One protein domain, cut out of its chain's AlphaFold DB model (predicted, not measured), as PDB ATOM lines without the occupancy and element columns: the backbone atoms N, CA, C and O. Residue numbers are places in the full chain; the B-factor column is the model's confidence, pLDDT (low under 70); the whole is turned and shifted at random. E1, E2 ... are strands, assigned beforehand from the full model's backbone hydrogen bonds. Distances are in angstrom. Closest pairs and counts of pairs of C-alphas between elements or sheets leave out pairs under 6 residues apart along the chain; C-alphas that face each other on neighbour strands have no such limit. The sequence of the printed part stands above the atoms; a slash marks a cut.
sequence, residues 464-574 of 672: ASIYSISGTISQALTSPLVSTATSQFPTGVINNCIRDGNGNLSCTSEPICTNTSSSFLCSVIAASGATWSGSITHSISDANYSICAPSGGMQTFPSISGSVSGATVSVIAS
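AT A GLANCE: This is residues 464 to 574 of the 672 residues of an uncharacterized protein of Marinobacterium sp. LSUCC0821 (UniProt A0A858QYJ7). Two small three-stranded sheets, E1 E6 E5 and E2 E7 E9, lie partly face to face as a loose sandwich with their strands crossed at 31 degrees. The hairpin of E3 and E4 reaches away from it as a long arm, and the small pair E8 and E10 lies at the opposite end of the long axis. The printed part has 111 residues with no named helix and ten named strands, E1 to E10 in order along the chain; the four sheets are antiparallel and the class is all strand. The whole is elongated, spanning 52 by 31 by 20 A, and only just compact, close to loose, with a radius of gyration of the C-alphas of 15.7 A.

IN THESE COORDINATES: In the first sheet, E1 is residues 464 to 472, 26.4 A long, beginning at C-alpha 464 (-6.059, 37.001, -38.999); E6 is residues 519 to 527, 26.3 A, and E5 is residues 513 to 515. In the second, E2 is residues 482 to 486, E7 residues 532 to 540, 25.3 A, and E9 residues 554 to 560, 16.7 A. E3 is residues 493 to 499, 19.1 A, and E4 residues 505 to 511, 19.7 A. E8 is residues 545 to 549, and E10, residues 570 to 573, ends at C-alpha 573 (32.713, 29.165, -32.462).

HOW THE PARTS SIT: E6 is the inner strand between the edge strands E1 and E5. N 467 and O 524, 2.8 A apart, are within hydrogen-bond range across E1 and E6. E5 and E6 form a hairpin, with N 514 and O 521 at 2.8 A. Residues 469 to 470 of E1 also pair, parallel, with residues 564 to 565. In the other sheet, twisted with C-alphas up to 4.1 A off its best plane, E7 is the inner strand: N 485 and O 537 are 2.9 A apart across E2 and E7, N 536 and O 555 2.8 A across E7 and E9. These two sheets make a sandwich, two sheets face to face, the facing parts 9.4 A centre to centre; the closest C-alphas of E2 and E5, Thr 484 and Cys 513, are 6.0 A apart. E4 runs on into E5 at 41 degrees, and N 496 and O 508 are 2.8 A apart in the hairpin E3 and E4. E8 and E10 pair with N 548 and O 570 at 2.8 A.

THE WHOLE: The two C-alphas farthest apart, those of Asn 502 and Ala 573, are 52.4 A apart. The printed part has no cut, and no link is long. Mean pLDDT of the printed part is 76.1; it is under 70 at residue 464 and residues 475 to 480, 487 to 509 and 527 to 530.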
ATOM      1  N   ALA A 464      -7.419  36.739 -39.459       67.25
ATOM      2  CA  ALA A 464      -6.059  37.001 -38.999       67.25
ATOM      3  C   ALA A 464      -5.098  37.174 -40.178       67.25
ATOM      4  O   ALA A 464      -5.214  36.494 -41.200       67.25
ATOM      5  N   SER A 465      -4.113  38.048 -39.996       70.81
ATOM      6  CA  SER A 465      -2.983  38.227 -40.898       70.81
ATOM      7  C   SER A 465      -1.763  37.488 -40.357       70.81
ATOM      8  O   SER A 465      -1.432  37.580 -39.174       70.81
ATOM      9  N   ILE A 466      -1.055  36.788 -41.240       80.19
ATOM     10  CA  ILE A 466       0.260  36.225 -40.932       80.19
ATOM     11  C   ILE A 466       1.313  37.252 -41.342       80.19
ATOM     12  O   ILE A 466       1.390  37.639 -42.511       80.19
ATOM     13  N   TYR A 467       2.147  37.673 -40.397       85.62
ATOM     14  CA  TYR A 467       3.335  38.469 -40.676       85.62
ATOM     15  C   TYR A 467       4.563  37.575 -40.597       85.62
ATOM     16  O   TYR A 467       4.744  36.814 -39.651       85.62
ATOM     17  N   SER A 468       5.431  37.662 -41.599       89.81
ATOM     18  CA  SER A 468       6.680  36.907 -41.596       89.81
ATOM     19  C   SER A 468       7.828  37.771 -41.097       89.81
ATOM     20  O   SER A 468       8.049  38.867 -41.617       89.81
ATOM     21  N   ILE A 469       8.609  37.247 -40.162       91.88
ATOM     22  CA  ILE A 469       9.870  37.837 -39.728       91.88
ATOM     23  C   ILE A 469      11.003  36.968 -40.264       91.88
ATOM     24  O   ILE A 469      11.145  35.807 -39.879       91.88
ATOM     25  N   SER A 470      11.800  37.518 -41.177       93.88
ATOM     26  CA  SER A 470      12.893  36.786 -41.828       93.88
ATOM     27  C   SER A 470      14.241  37.442 -41.587       93.88
ATOM     28  O   SER A 470      14.334  38.662 -41.640       93.88
ATOM     29  N   GLY A 471      15.304  36.665 -41.428       91.81
ATOM     30  CA  GLY A 471      16.664  37.198 -41.356       91.81
ATOM     31  C   GLY A 471      17.703  36.188 -41.820       91.81
ATOM     32  O   GLY A 471      17.371  35.093 -42.279       91.81
ATOM     33  N   THR A 472      18.975  36.570 -41.737       90.50
ATOM     34  CA  THR A 472      20.110  35.746 -42.175       90.50
ATOM     35  C   THR A 472      20.903  35.207 -40.988       90.50
ATOM     36  O   THR A 472      20.875  35.780 -39.902       90.50
ATOM     37  N   ILE A 473      21.614  34.099 -41.190       88.00
ATOM     38  CA  ILE A 473      22.500  33.467 -40.201       88.00
ATOM     39  C   ILE A 473      23.922  33.499 -40.772       88.00
ATOM     40  O   ILE A 473      24.148  33.008 -41.878       88.00
ATOM     41  N   SER A 474      24.877  34.104 -40.055       78.38
ATOM     42  CA  SER A 474      26.207  34.425 -40.603       78.38
ATOM     43  C   SER A 474      27.172  33.234 -40.710       78.38
ATOM     44  O   SER A 474      28.133  33.318 -41.473       78.38
ATOM     45  N   GLN A 475      26.946  32.139 -39.970       67.06
ATOM     46  CA  GLN A 475      27.862  30.989 -39.913       67.06
ATOM     47  C   GLN A 475      27.153  29.646 -39.662       67.06
ATOM     48  O   GLN A 475      27.295  29.043 -38.602       67.06
ATOM     49  N   ALA A 476      26.438  29.108 -40.648       51.88
ATOM     50  CA  ALA A 476      26.149  27.673 -40.655       51.88
ATOM     51  C   ALA A 476      26.345  27.109 -42.066       51.88
ATOM     52  O   ALA A 476      25.466  27.147 -42.916       51.88
ATOM     53  N   LEU A 477      27.533  26.569 -42.348       52.44
ATOM     54  CA  LEU A 477      27.762  25.813 -43.588       52.44
ATOM     55  C   LEU A 477      27.238  24.367 -43.489       52.44
ATOM     56  O   LEU A 477      27.135  23.690 -44.508       52.44
ATOM     57  N   THR A 478      26.837  23.896 -42.298       51.03
ATOM     58  CA  THR A 478      26.297  22.540 -42.105       51.03
ATOM     59  C   THR A 478      25.243  22.475 -40.992       51.03
ATOM     60  O   THR A 478      25.582  22.666 -39.829       51.03
ATOM     61  N   SER A 479      24.005  22.088 -41.346       50.88
ATOM     62  CA  SER A 479      22.888  21.723 -40.440       50.88
ATOM     63  C   SER A 479      22.263  22.878 -39.619       50.88
ATOM     64  O   SER A 479      22.965  23.840 -39.305       50.88
ATOM     65  N   PRO A 480      20.954  22.842 -39.261       63.03
ATOM     66  CA  PRO A 480      20.316  23.900 -38.473       63.03
ATOM     67  C   PRO A 480      20.765  23.821 -37.006       63.03
ATOM     68  O   PRO A 480      20.088  23.252 -36.158       63.03
ATOM     69  N   LEU A 481      21.950  24.364 -36.717       75.19
ATOM     70  CA  LEU A 481      22.482  24.518 -35.356       75.19
ATOM     71  C   LEU A 481      21.668  25.525 -34.534       75.19
ATOM     72  O   LEU A 481      21.618  25.434 -33.309       75.19
ATOM     73  N   VAL A 482      21.045  26.483 -35.221       80.56
ATOM     74  CA  VAL A 482      20.223  27.533 -34.626       80.56
ATOM     75  C   VAL A 482      18.769  27.070 -34.583       80.56
ATOM     76  O   VAL A 482      18.194  26.708 -35.613       80.56
ATOM     77  N   SER A 483      18.170  27.122 -33.397       85.81
ATOM     78  CA  SER A 483      16.723  27.093 -33.193       85.81
ATOM     79  C   SER A 483      16.226  28.520 -32.982       85.81
ATOM     80  O   SER A 483      16.907  29.335 -32.360       85.81
ATOM     81  N   THR A 484      15.053  28.834 -33.514       85.44
ATOM     82  CA  THR A 484      14.450  30.162 -33.411       85.44
ATOM     83  C   THR A 484      13.030  29.981 -32.906       85.44
ATOM     84  O   THR A 484      12.322  29.103 -33.390       85.44
ATOM     85  N   ALA A 485      12.629  30.805 -31.950       79.31
ATOM     86  CA  ALA A 485      11.271  30.875 -31.442       79.31
ATOM     87  C   ALA A 485      10.837  32.337 -31.384       79.31
ATOM     88  O   ALA A 485      11.644  33.234 -31.128       79.31
ATOM     89  N   THR A 486       9.567  32.588 -31.638       78.94
ATOM     90  CA  THR A 486       8.947  33.889 -31.405       78.94
ATOM     91  C   THR A 486       8.524  33.985 -29.935       78.94
ATOM     92  O   THR A 486       8.430  32.982 -29.233       78.94
ATOM     93  N   SER A 487       8.329  35.206 -29.440       68.25
ATOM     94  CA  SER A 487       7.747  35.444 -28.112       68.25
ATOM     95  C   SER A 487       6.343  34.875 -28.064       68.25
ATOM     96  O   SER A 487       6.112  34.092 -27.169       68.25
ATOM     97  N   GLN A 488       5.504  35.123 -29.085       64.50
ATOM     98  CA  GLN A 488       4.377  34.250 -29.471       64.50
ATOM     99  C   GLN A 488       4.947  32.871 -29.721       64.50
ATOM    100  O   GLN A 488       5.810  32.799 -30.542       64.50
ATOM    101  N   PHE A 489       4.573  31.759 -29.138       68.38
ATOM    102  CA  PHE A 489       5.234  30.454 -29.360       68.38
ATOM    103  C   PHE A 489       6.719  30.329 -28.892       68.38
ATOM    104  O   PHE A 489       7.575  29.951 -29.701       68.38
ATOM    105  N   PRO A 490       7.059  30.504 -27.588       60.16
ATOM    106  CA  PRO A 490       8.401  30.281 -27.031       60.16
ATOM    107  C   PRO A 490       8.919  28.856 -27.209       60.16
ATOM    108  O   PRO A 490      10.126  28.627 -27.241       60.16
ATOM    109  N   THR A 491       8.013  27.884 -27.338       58.84
ATOM    110  CA  THR A 491       8.345  26.488 -27.656       58.84
ATOM    111  C   THR A 491       8.835  26.319 -29.100       58.84
ATOM    112  O   THR A 491       9.335  25.255 -29.458       58.84
ATOM    113  N   GLY A 492       8.686  27.349 -29.943       64.06
ATOM    114  CA  GLY A 492       8.981  27.327 -31.376       64.06
ATOM    115  C   GLY A 492       7.949  26.560 -32.206       64.06
ATOM    116  O   GLY A 492       8.101  26.460 -33.427       64.06
ATOM    117  N   VAL A 493       6.905  26.024 -31.571       64.69
ATOM    118  CA  VAL A 493       5.859  25.227 -32.212       64.69
ATOM    119  C   VAL A 493       4.471  25.718 -31.819       64.69
ATOM    120  O   VAL A 493       4.258  26.233 -30.725       64.69
ATOM    121  N   ILE A 494       3.514  25.515 -32.712       64.12
ATOM    122  CA  ILE A 494       2.088  25.691 -32.475       64.12
ATOM    123  C   ILE A 494       1.423  24.318 -32.404       64.12
ATOM    124  O   ILE A 494       1.675  23.447 -33.236       64.12
ATOM    125  N   ASN A 495       0.602  24.106 -31.377       54.50
ATOM    126  CA  ASN A 495      -0.132  22.860 -31.191       54.50
ATOM    127  C   ASN A 495      -1.520  22.973 -31.826       54.50
ATOM    128  O   ASN A 495      -2.369  23.720 -31.349       54.50
ATOM    129  N   ASN A 496      -1.761  22.183 -32.867       59.22
ATOM    130  CA  ASN A 496      -3.074  22.009 -33.473       59.22
ATOM    131  C   ASN A 496      -3.813  20.891 -32.753       59.22
ATOM    132  O   ASN A 496      -3.555  19.715 -33.004       59.22
ATOM    133  N   CYS A 497      -4.716  21.265 -31.853       50.03
ATOM    134  CA  CYS A 497      -5.539  20.332 -31.099       50.03
ATOM    135  C   CYS A 497      -6.919  20.181 -31.741       50.03
ATOM    136  O   CYS A 497      -7.644  21.149 -31.932       50.03
ATOM    137  N   ILE A 498      -7.290  18.945 -32.057       54.56
ATOM    138  CA  ILE A 498      -8.579  18.570 -32.631       54.56
ATOM    139  C   ILE A 498      -9.354  17.808 -31.564       54.56
ATOM    140  O   ILE A 498      -8.855  16.819 -31.026       54.56
ATOM    141  N   ARG A 499     -10.581  18.243 -31.274       45.50
ATOM    142  CA  ARG A 499     -11.508  17.496 -30.421       45.50
ATOM    143  C   ARG A 499     -12.371  16.587 -31.300       45.50
ATOM    144  O   ARG A 499     -13.004  17.062 -32.241       45.50
ATOM    145  N   ASP A 500     -12.351  15.280 -31.051       53.38
ATOM    146  CA  ASP A 500     -13.189  14.332 -31.789       53.38
ATOM    147  C   ASP A 500     -14.668  14.424 -31.361       53.38
ATOM    148  O   ASP A 500     -15.019  15.085 -30.383       53.38
ATOM    149  N   GLY A 501     -15.562  13.745 -32.090       41.66
ATOM    150  CA  GLY A 501     -17.003  13.737 -31.794       41.66
ATOM    151  C   GLY A 501     -17.390  13.101 -30.450       41.66
ATOM    152  O   GLY A 501     -18.559  13.145 -30.084       41.66
ATOM    153  N   ASN A 502     -16.431  12.523 -29.721       44.72
ATOM    154  CA  ASN A 502     -16.609  11.985 -28.374       44.72
ATOM    155  C   ASN A 502     -15.986  12.896 -27.300       44.72
ATOM    156  O   ASN A 502     -15.986  12.533 -26.127       44.72
ATOM    157  N   GLY A 503     -15.448  14.056 -27.683       39.19
ATOM    158  CA  GLY A 503     -14.823  15.005 -26.769       39.19
ATOM    159  C   GLY A 503     -13.334  14.768 -26.502       39.19
ATOM    160  O   GLY A 503     -12.757  15.528 -25.727       39.19
ATOM    161  N   ASN A 504     -12.685  13.781 -27.133       40.28
ATOM    162  CA  ASN A 504     -11.260  13.517 -26.911       40.28
ATOM    163  C   ASN A 504     -10.388  14.502 -27.689       40.28
ATOM    164  O   ASN A 504     -10.609  14.723 -28.879       40.28
ATOM    165  N   LEU A 505      -9.360  15.045 -27.039       39.28
ATOM    166  CA  LEU A 505      -8.413  15.986 -27.635       39.28
ATOM    167  C   LEU A 505      -7.221  15.240 -28.273       39.28
ATOM    168  O   LEU A 505      -6.586  14.412 -27.625       39.28
ATOM    169  N   SER A 506      -6.879  15.548 -29.526       44.91
ATOM    170  CA  SER A 506      -5.684  15.054 -30.225       44.91
ATOM    171  C   SER A 506      -4.883  16.229 -30.778       44.91
ATOM    172  O   SER A 506      -5.396  16.971 -31.608       44.91
ATOM    173  N   CYS A 507      -3.639  16.406 -30.325       48.59
ATOM    174  CA  CYS A 507      -2.802  17.547 -30.703       48.59
ATOM    175  C   CYS A 507      -1.629  17.146 -31.608       48.59
ATOM    176  O   CYS A 507      -0.941  16.162 -31.342       48.59
ATOM    177  N   THR A 508      -1.363  17.939 -32.647       55.53
ATOM    178  CA  THR A 508      -0.170  17.840 -33.505       55.53
ATOM    179  C   THR A 508       0.611  19.148 -33.476       55.53
ATOM    180  O   THR A 508       0.015  20.203 -33.666       55.53
ATOM    181  N   SER A 509       1.927  19.098 -33.271       60.75
ATOM    182  CA  SER A 509       2.776  20.297 -33.207       60.75
ATOM    183  C   SER A 509       3.379  20.644 -34.574       60.75
ATOM    184  O   SER A 509       3.978  19.782 -35.219       60.75
ATOM    185  N   GLU A 510       3.283  21.905 -34.992       73.00
ATOM    186  CA  GLU A 510       3.907  22.446 -36.207       73.00
ATOM    187  C   GLU A 510       4.927  23.543 -35.852       73.00
ATOM    188  O   GLU A 510       4.653  24.356 -34.976       73.00
ATOM    189  N   PRO A 511       6.107  23.612 -36.494       77.88
ATOM    190  CA  PRO A 511       7.087  24.660 -36.214       77.88
ATOM    191  C   PRO A 511       6.645  26.026 -36.760       77.88
ATOM    192  O   PRO A 511       6.358  26.170 -37.947       77.88
ATOM    193  N   ILE A 512       6.663  27.045 -35.899       82.38
ATOM    194  CA  ILE A 512       6.354  28.449 -36.236       82.38
ATOM    195  C   ILE A 512       7.524  29.129 -36.959       82.38
ATOM    196  O   ILE A 512       7.341  30.016 -37.801       82.38
ATOM    197  N   CYS A 513       8.738  28.698 -36.630       86.75
ATOM    198  CA  CYS A 513       9.973  29.163 -37.232       86.75
ATOM    199  C   CYS A 513      10.634  28.036 -38.018       86.75
ATOM    200  O   CYS A 513      10.798  26.916 -37.538       86.75
ATOM    201  N   THR A 514      11.084  28.359 -39.224       90.06
ATOM    202  CA  THR A 514      11.913  27.482 -40.045       90.06
ATOM    203  C   THR A 514      13.304  28.085 -40.160       90.06
ATOM    204  O   THR A 514      13.468  29.237 -40.558       90.06
ATOM    205  N   ASN A 515      14.318  27.303 -39.796       86.69
ATOM    206  CA  ASN A 515      15.715  27.697 -39.925       86.69
ATOM    207  C   ASN A 515      16.367  26.880 -41.037       86.69
ATOM    208  O   ASN A 515      16.244  25.655 -41.094       86.69
ATOM    209  N   THR A 516      17.084  27.568 -41.914       86.44
ATOM    210  CA  THR A 516      18.034  26.960 -42.838       86.44
ATOM    211  C   THR A 516      19.451  27.178 -42.313       86.44
ATOM    212  O   THR A 516      19.669  27.736 -41.241       86.44
ATOM    213  N   SER A 517      20.443  26.755 -43.088       81.00
ATOM    214  CA  SER A 517      21.847  26.997 -42.771       81.00
ATOM    215  C   SER A 517      22.255  28.477 -42.944       81.00
ATOM    216  O   SER A 517      23.305  28.892 -42.477       81.00
ATOM    217  N   SER A 518      21.443  29.305 -43.608       85.25
ATOM    218  CA  SER A 518      21.800  30.707 -43.904       85.25
ATOM    219  C   SER A 518      20.698  31.715 -43.590       85.25
ATOM    220  O   SER A 518      20.908  32.921 -43.717       85.25
ATOM    221  N   SER A 519      19.528  31.250 -43.164       90.44
ATOM    222  CA  SER A 519      18.371  32.102 -42.924       90.44
ATOM    223  C   SER A 519      17.439  31.525 -41.873       90.44
ATOM    224  O   SER A 519      17.425  30.320 -41.631       90.44
ATOM    225  N   PHE A 520      16.618  32.393 -41.300       92.06
ATOM    226  CA  PHE A 520      15.442  32.004 -40.534       92.06
ATOM    227  C   PHE A 520      14.204  32.691 -41.104       92.06
ATOM    228  O   PHE A 520      14.285  33.788 -41.664       92.06
ATOM    229  N   LEU A 521      13.060  32.036 -40.951       93.44
ATOM    230  CA  LEU A 521      11.747  32.562 -41.285       93.44
ATOM    231  C   LEU A 521      10.773  32.144 -40.188       93.44
ATOM    232  O   LEU A 521      10.472  30.961 -40.055       93.44
ATOM    233  N   CYS A 522      10.282  33.114 -39.430       90.06
ATOM    234  CA  CYS A 522       9.252  32.925 -38.419       90.06
ATOM    235  C   CYS A 522       7.939  33.539 -38.878       90.06
ATOM    236  O   CYS A 522       7.934  34.604 -39.497       90.06
ATOM    237  N   SER A 523       6.836  32.883 -38.545       87.69
ATOM    238  CA  SER A 523       5.500  33.443 -38.716       87.69
ATOM    239  C   SER A 523       5.002  33.970 -37.376       87.69
ATOM    240  O   SER A 523       5.062  33.266 -36.379       87.69
ATOM    241  N   VAL A 524       4.498  35.195 -37.344       83.69
ATOM    242  CA  VAL A 524       3.686  35.692 -36.231       83.69
ATOM    243  C   VAL A 524       2.290  35.960 -36.752       83.69
ATOM    244  O   VAL A 524       2.097  36.270 -37.930       83.69
ATOM    245  N   ILE A 525       1.307  35.791 -35.887       77.62
ATOM    246  CA  ILE A 525      -0.096  35.819 -36.274       77.62
ATOM    247  C   ILE A 525      -0.752  36.931 -35.474       77.62
ATOM    248  O   ILE A 525      -0.678  36.936 -34.246       77.62
ATOM    249  N   ALA A 526      -1.345  37.885 -36.182       70.75
ATOM    250  CA  ALA A 526      -2.055  39.017 -35.604       70.75
ATOM    251  C   ALA A 526      -3.476  39.057 -36.166       70.75
ATOM    252  O   ALA A 526      -3.701  38.676 -37.317       70.75
ATOM    253  N   ALA A 527      -4.443  39.558 -35.398       65.62
ATOM    254  CA  ALA A 527      -5.755  39.868 -35.956       65.62
ATOM    255  C   ALA A 527      -5.623  40.816 -37.167       65.62
ATOM    256  O   ALA A 527      -4.713  41.646 -37.237       65.62
ATOM    257  N   SER A 528      -6.502  40.683 -38.159       66.38
ATOM    258  CA  SER A 528      -6.431  41.501 -39.372       66.38
ATOM    259  C   SER A 528      -6.578  42.982 -39.025       66.38
ATOM    260  O   SER A 528      -7.526  43.385 -38.355       66.38
ATOM    261  N   GLY A 529      -5.607  43.790 -39.454       67.38
ATOM    262  CA  GLY A 529      -5.512  45.209 -39.102       67.38
ATOM    263  C   GLY A 529      -4.827  45.497 -37.760       67.38
ATOM    264  O   GLY A 529      -4.470  46.649 -37.524       67.38
ATOM    265  N   ALA A 530      -4.581  44.487 -36.921       68.88
ATOM    266  CA  ALA A 530      -3.803  44.631 -35.695       68.88
ATOM    267  C   ALA A 530      -2.294  44.573 -35.971       68.88
ATOM    268  O   ALA A 530      -1.826  44.035 -36.983       68.88
ATOM    269  N   THR A 531      -1.517  45.126 -35.043       74.69
ATOM    270  CA  THR A 531      -0.056  45.031 -35.049       74.69
ATOM    271  C   THR A 531       0.421  43.982 -34.059       74.69
ATOM    272  O   THR A 531      -0.163  43.853 -32.990       74.69
ATOM    273  N   TRP A 532       1.518  43.300 -34.366       80.00
ATOM    274  CA  TRP A 532       2.207  42.433 -33.412       80.00
ATOM    275  C   TRP A 532       3.421  43.150 -32.818       80.00
ATOM    276  O   TRP A 532       4.166  43.793 -33.548       80.00
ATOM    277  N   SER A 533       3.667  43.021 -31.520       76.44
ATOM    278  CA  SER A 533       4.918  43.451 -30.885       76.44
ATOM    279  C   SER A 533       5.439  42.335 -29.998       76.44
ATOM    280  O   SER A 533       4.653  41.672 -29.328       76.44
ATOM    281  N   GLY A 534       6.753  42.140 -29.963       80.00
ATOM    282  CA  GLY A 534       7.343  41.056 -29.187       80.00
ATOM    283  C   GLY A 534       8.817  40.860 -29.496       80.00
ATOM    284  O   GLY A 534       9.458  41.695 -30.129       80.00
ATOM    285  N   SER A 535       9.383  39.751 -29.044       83.81
ATOM    286  CA  SER A 535      10.749  39.344 -29.366       83.81
ATOM    287  C   SER A 535      10.811  38.055 -30.186       83.81
ATOM    288  O   SER A 535       9.837  37.312 -30.285       83.81
ATOM    289  N   ILE A 536      11.966  37.808 -30.798       88.38
ATOM    290  CA  ILE A 536      12.411  36.516 -31.315       88.38
ATOM    291  C   ILE A 536      13.628  36.106 -30.500       88.38
ATOM    292  O   ILE A 536      14.535  36.914 -30.292       88.38
ATOM    293  N   THR A 537      13.654  34.853 -30.059       88.56
ATOM    294  CA  THR A 537      14.789  34.255 -29.360       88.56
ATOM    295  C   THR A 537      15.435  33.198 -30.243       88.56
ATOM    296  O   THR A 537      14.791  32.254 -30.698       88.56
ATOM    297  N   HIS A 538      16.732  33.350 -30.464       90.31
ATOM    298  CA  HIS A 538      17.594  32.387 -31.121       90.31
ATOM    299  C   HIS A 538      18.376  31.616 -30.055       90.31
ATOM    300  O   HIS A 538      18.946  32.206 -29.138       90.31
ATOM    301  N   SER A 539      18.433  30.299 -30.190       88.56
ATOM    302  CA  SER A 539      19.239  29.417 -29.347       88.56
ATOM    303  C   SER A 539      20.098  28.505 -30.214       88.56
ATOM    304  O   SER A 539      19.792  28.269 -31.382       88.56
ATOM    305  N   ILE A 540      21.201  28.013 -29.655       86.94
ATOM    306  CA  ILE A 540      22.116  27.108 -30.345       86.94
ATOM    307  C   ILE A 540      22.208  25.807 -29.557       86.94
ATOM    308  O   ILE A 540      22.366  25.828 -28.337       86.94
ATOM    309  N   SER A 541      22.055  24.670 -30.233       83.31
ATOM    310  CA  SER A 541      22.065  23.361 -29.564       83.31
ATOM    311  C   SER A 541      23.474  22.801 -29.353       83.31
ATOM    312  O   SER A 541      23.657  21.870 -28.572       83.31
ATOM    313  N   ASP A 542      24.465  23.325 -30.074       82.81
ATOM    314  CA  ASP A 542      25.852  22.867 -30.013       82.81
ATOM    315  C   ASP A 542      26.676  23.775 -29.096       82.81
ATOM    316  O   ASP A 542      26.813  24.974 -29.340       82.81
ATOM    317  N   ALA A 543      27.256  23.181 -28.052       83.00
ATOM    318  CA  ALA A 543      28.098  23.871 -27.080       83.00
ATOM    319  C   ALA A 543      29.377  24.473 -27.690       83.00
ATOM    320  O   ALA A 543      29.998  25.326 -27.058       83.00
ATOM    321  N   ASN A 544      29.765  24.050 -28.900       83.38
ATOM    322  CA  ASN A 544      30.917  24.590 -29.622       83.38
ATOM    323  C   ASN A 544      30.636  25.927 -30.313       83.38
ATOM    324  O   ASN A 544      31.504  26.427 -31.027       83.38
ATOM    325  N   TYR A 545      29.444  26.502 -30.150       85.44
ATOM    326  CA  TYR A 545      29.065  27.758 -30.782       85.44
ATOM    327  C   TYR A 545      28.335  28.684 -29.806       85.44
ATOM    328  O   TYR A 545      27.770  28.255 -28.802       85.44
ATOM    329  N   SER A 546      28.338  29.979 -30.109       85.50
ATOM    330  CA  SER A 546      27.576  30.995 -29.386       85.50
ATOM    331  C   SER A 546      26.983  32.029 -30.344       85.50
ATOM    332  O   SER A 546      27.492  32.255 -31.445       85.50
ATOM    333  N   ILE A 547      25.873  32.649 -29.932       88.06
ATOM    334  CA  ILE A 547      25.223  33.732 -30.679       88.06
ATOM    335  C   ILE A 547      25.773  35.068 -30.170       88.06
ATOM    336  O   ILE A 547      25.600  35.409 -29.001       88.06
ATOM    337  N   CYS A 548      26.428  35.826 -31.048       85.31
ATOM    338  CA  CYS A 548      27.011  37.130 -30.731       85.31
ATOM    339  C   CYS A 548      26.125  38.322 -31.058       85.31
ATOM    340  O   CYS A 548      26.235  39.366 -30.418       85.31
ATOM    341  N   ALA A 549      25.290  38.197 -32.081       85.81
ATOM    342  CA  ALA A 549      24.332  39.220 -32.460       85.81
ATOM    343  C   ALA A 549      23.051  38.513 -32.917       85.81
ATOM    344  O   ALA A 549      23.164  37.541 -33.654       85.81
ATOM    345  N   PRO A 550      21.859  38.955 -32.506       88.75
ATOM    346  CA  PRO A 550      21.624  39.922 -31.433       88.75
ATOM    347  C   PRO A 550      22.177  39.430 -30.077       88.75
ATOM    348  O   PRO A 550      22.370  38.231 -29.871       88.75
ATOM    349  N   SER A 551      22.497  40.360 -29.170       82.62
ATOM    350  CA  SER A 551      23.069  40.022 -27.856       82.62
ATOM    351  C   SER A 551      22.127  39.096 -27.083       82.62
ATOM    352  O   SER A 551      20.928  39.354 -27.011       82.62
ATOM    353  N   GLY A 552      22.658  37.998 -26.538       79.06
ATOM    354  CA  GLY A 552      21.852  36.988 -25.844       79.06
ATOM    355  C   GLY A 552      20.877  36.224 -26.748       79.06
ATOM    356  O   GLY A 552      19.979  35.567 -26.237       79.06
ATOM    357  N   GLY A 553      21.017  36.326 -28.075       85.44
ATOM    358  CA  GLY A 553      20.122  35.681 -29.035       85.44
ATOM    359  C   GLY A 553      18.729  36.303 -29.120       85.44
ATOM    360  O   GLY A 553      17.892  35.769 -29.835       85.44
ATOM    361  N   MET A 554      18.461  37.426 -28.451       88.38
ATOM    362  CA  MET A 554      17.127  38.025 -28.397       88.38
ATOM    363  C   MET A 554      17.025  39.272 -29.279       88.38
ATOM    364  O   MET A 554      17.768  40.233 -29.096       88.38
ATOM    365  N   GLN A 555      16.070  39.287 -30.207       90.62
ATOM    366  CA  GLN A 555      15.715  40.458 -31.002       90.62
ATOM    367  C   GLN A 555      14.314  40.942 -30.638       90.62
ATOM    368  O   GLN A 555      13.358  40.197 -30.803       90.62
ATOM    369  N   THR A 556      14.171  42.197 -30.217       86.12
ATOM    370  CA  THR A 556      12.859  42.811 -29.964       86.12
ATOM    371  C   THR A 556      12.376  43.577 -31.191       86.12
ATOM    372  O   THR A 556      13.140  44.306 -31.827       86.12
ATOM    373  N   PHE A 557      11.096  43.429 -31.498       85.44
ATOM    374  CA  PHE A 557      10.387  44.135 -32.548       85.44
ATOM    375  C   PHE A 557       9.345  45.060 -31.907       85.44
ATOM    376  O   PHE A 557       8.551  44.603 -31.080       85.44
ATOM    377  N   PRO A 558       9.325  46.354 -32.277       81.81
ATOM    378  CA  PRO A 558       8.183  47.207 -31.968       81.81
ATOM    379  C   PRO A 558       6.949  46.720 -32.745       81.81
ATOM    380  O   PRO A 558       7.046  45.780 -33.530       81.81
ATOM    381  N   SER A 559       5.805  47.379 -32.573       79.88
ATOM    382  CA  SER A 559       4.574  47.085 -33.313       79.88
ATOM    383  C   SER A 559       4.814  46.979 -34.830       79.88
ATOM    384  O   SER A 559       5.093  47.978 -35.496       79.88
ATOM    385  N   ILE A 560       4.706  45.768 -35.384       81.19
ATOM    386  CA  ILE A 560       4.758  45.472 -36.819       81.19
ATOM    387  C   ILE A 560       3.342  45.247 -37.350       81.19
ATOM    388  O   ILE A 560       2.540  44.546 -36.741       81.19
ATOM    389  N   SER A 561       3.038  45.833 -38.506       84.50
ATOM    390  CA  SER A 561       1.752  45.712 -39.217       84.50
ATOM    391  C   SER A 561       1.876  44.939 -40.539       84.50
ATOM    392  O   SER A 561       1.021  45.038 -41.418       84.50
ATOM    393  N   GLY A 562       2.980  44.212 -40.716       88.19
ATOM    394  CA  GLY A 562       3.331  43.506 -41.943       88.19
ATOM    395  C   GLY A 562       4.616  42.699 -41.776       88.19
ATOM    396  O   GLY A 562       5.282  42.782 -40.744       88.19
ATOM    397  N   SER A 563       4.979  41.931 -42.803       90.75
ATOM    398  CA  SER A 563       6.247  41.198 -42.833       90.75
ATOM    399  C   SER A 563       7.451  42.136 -42.737       90.75
ATOM    400  O   SER A 563       7.529  43.135 -43.455       90.75
ATOM    401  N   VAL A 564       8.418  41.785 -41.890       94.12
ATOM    402  CA  VAL A 564       9.626  42.581 -41.637       94.12
ATOM    403  C   VAL A 564      10.889  41.732 -41.735       94.12
ATOM    404  O   VAL A 564      10.862  40.507 -41.609       94.12
ATOM    405  N   SER A 565      12.026  42.398 -41.934       93.50
ATOM    406  CA  SER A 565      13.331  41.749 -41.838       93.50
ATOM    407  C   SER A 565      13.859  41.844 -40.406       93.50
ATOM    408  O   SER A 565      13.985  42.940 -39.859       93.50
ATOM    409  N   GLY A 566      14.195  40.701 -39.818       89.69
ATOM    410  CA  GLY A 566      14.990  40.598 -38.603       89.69
ATOM    411  C   GLY A 566      16.467  40.925 -38.844       89.69
ATOM    412  O   GLY A 566      16.902  41.171 -39.972       89.69
ATOM    413  N   ALA A 567      17.233  40.954 -37.756       88.88
ATOM    414  CA  ALA A 567      18.668  41.186 -37.771       88.88
ATOM    415  C   ALA A 567      19.411  39.922 -38.228       88.88
ATOM    416  O   ALA A 567      18.889  38.810 -38.154       88.88
ATOM    417  N   THR A 568      20.653  40.090 -38.679       89.56
ATOM    418  CA  THR A 568      21.544  38.956 -38.932       89.56
ATOM    419  C   THR A 568      21.912  38.286 -37.611       89.56
ATOM    420  O   THR A 568      22.484  38.931 -36.729       89.56
ATOM    421  N   VAL A 569      21.643  36.985 -37.500       88.69
ATOM    422  CA  VAL A 569      22.095  36.157 -36.382       88.69
ATOM    423  C   VAL A 569      23.564  35.825 -36.599       88.69
ATOM    424  O   VAL A 569      23.918  35.023 -37.467       88.69
ATOM    425  N   SER A 570      24.432  36.475 -35.829       87.38
ATOM    426  CA  SER A 570      25.860  36.211 -35.842       87.38
ATOM    427  C   SER A 570      26.188  35.031 -34.943       87.38
ATOM    428  O   SER A 570      26.103  35.148 -33.722       87.38
ATOM    429  N   VAL A 571      26.558  33.908 -35.550       85.50
ATOM    430  CA  VAL A 571      27.021  32.708 -34.847       85.50
ATOM    431  C   VAL A 571      28.542  32.665 -34.931       85.50
ATOM    432  O   VAL A 571      29.098  32.983 -35.979       85.50
ATOM    433  N   ILE A 572      29.210  32.301 -33.839       84.38
ATOM    434  CA  ILE A 572      30.664  32.101 -33.789       84.38
ATOM    435  C   ILE A 572      30.997  30.797 -33.064       84.38
ATOM    436  O   ILE A 572      30.185  30.298 -32.285       84.38
ATOM    437  N   ALA A 573      32.202  30.270 -33.265       82.00
ATOM    438  CA  ALA A 573      32.713  29.165 -32.462       82.00
ATOM    439  C   ALA A 573      32.958  29.596 -31.000       82.00
ATOM    440  O   ALA A 573      33.452  30.693 -30.724       82.00
ATOM    441  N   SER A 574      32.649  28.711 -30.052       70.25
ATOM    442  CA  SER A 574      32.857  28.894 -28.619       70.25
ATOM    443  C   SER A 574      34.348  29.109 -28.343       70.25
ATOM    444  O   SER A 574      35.155  28.189 -28.484       70.25
TER     445      SER A 574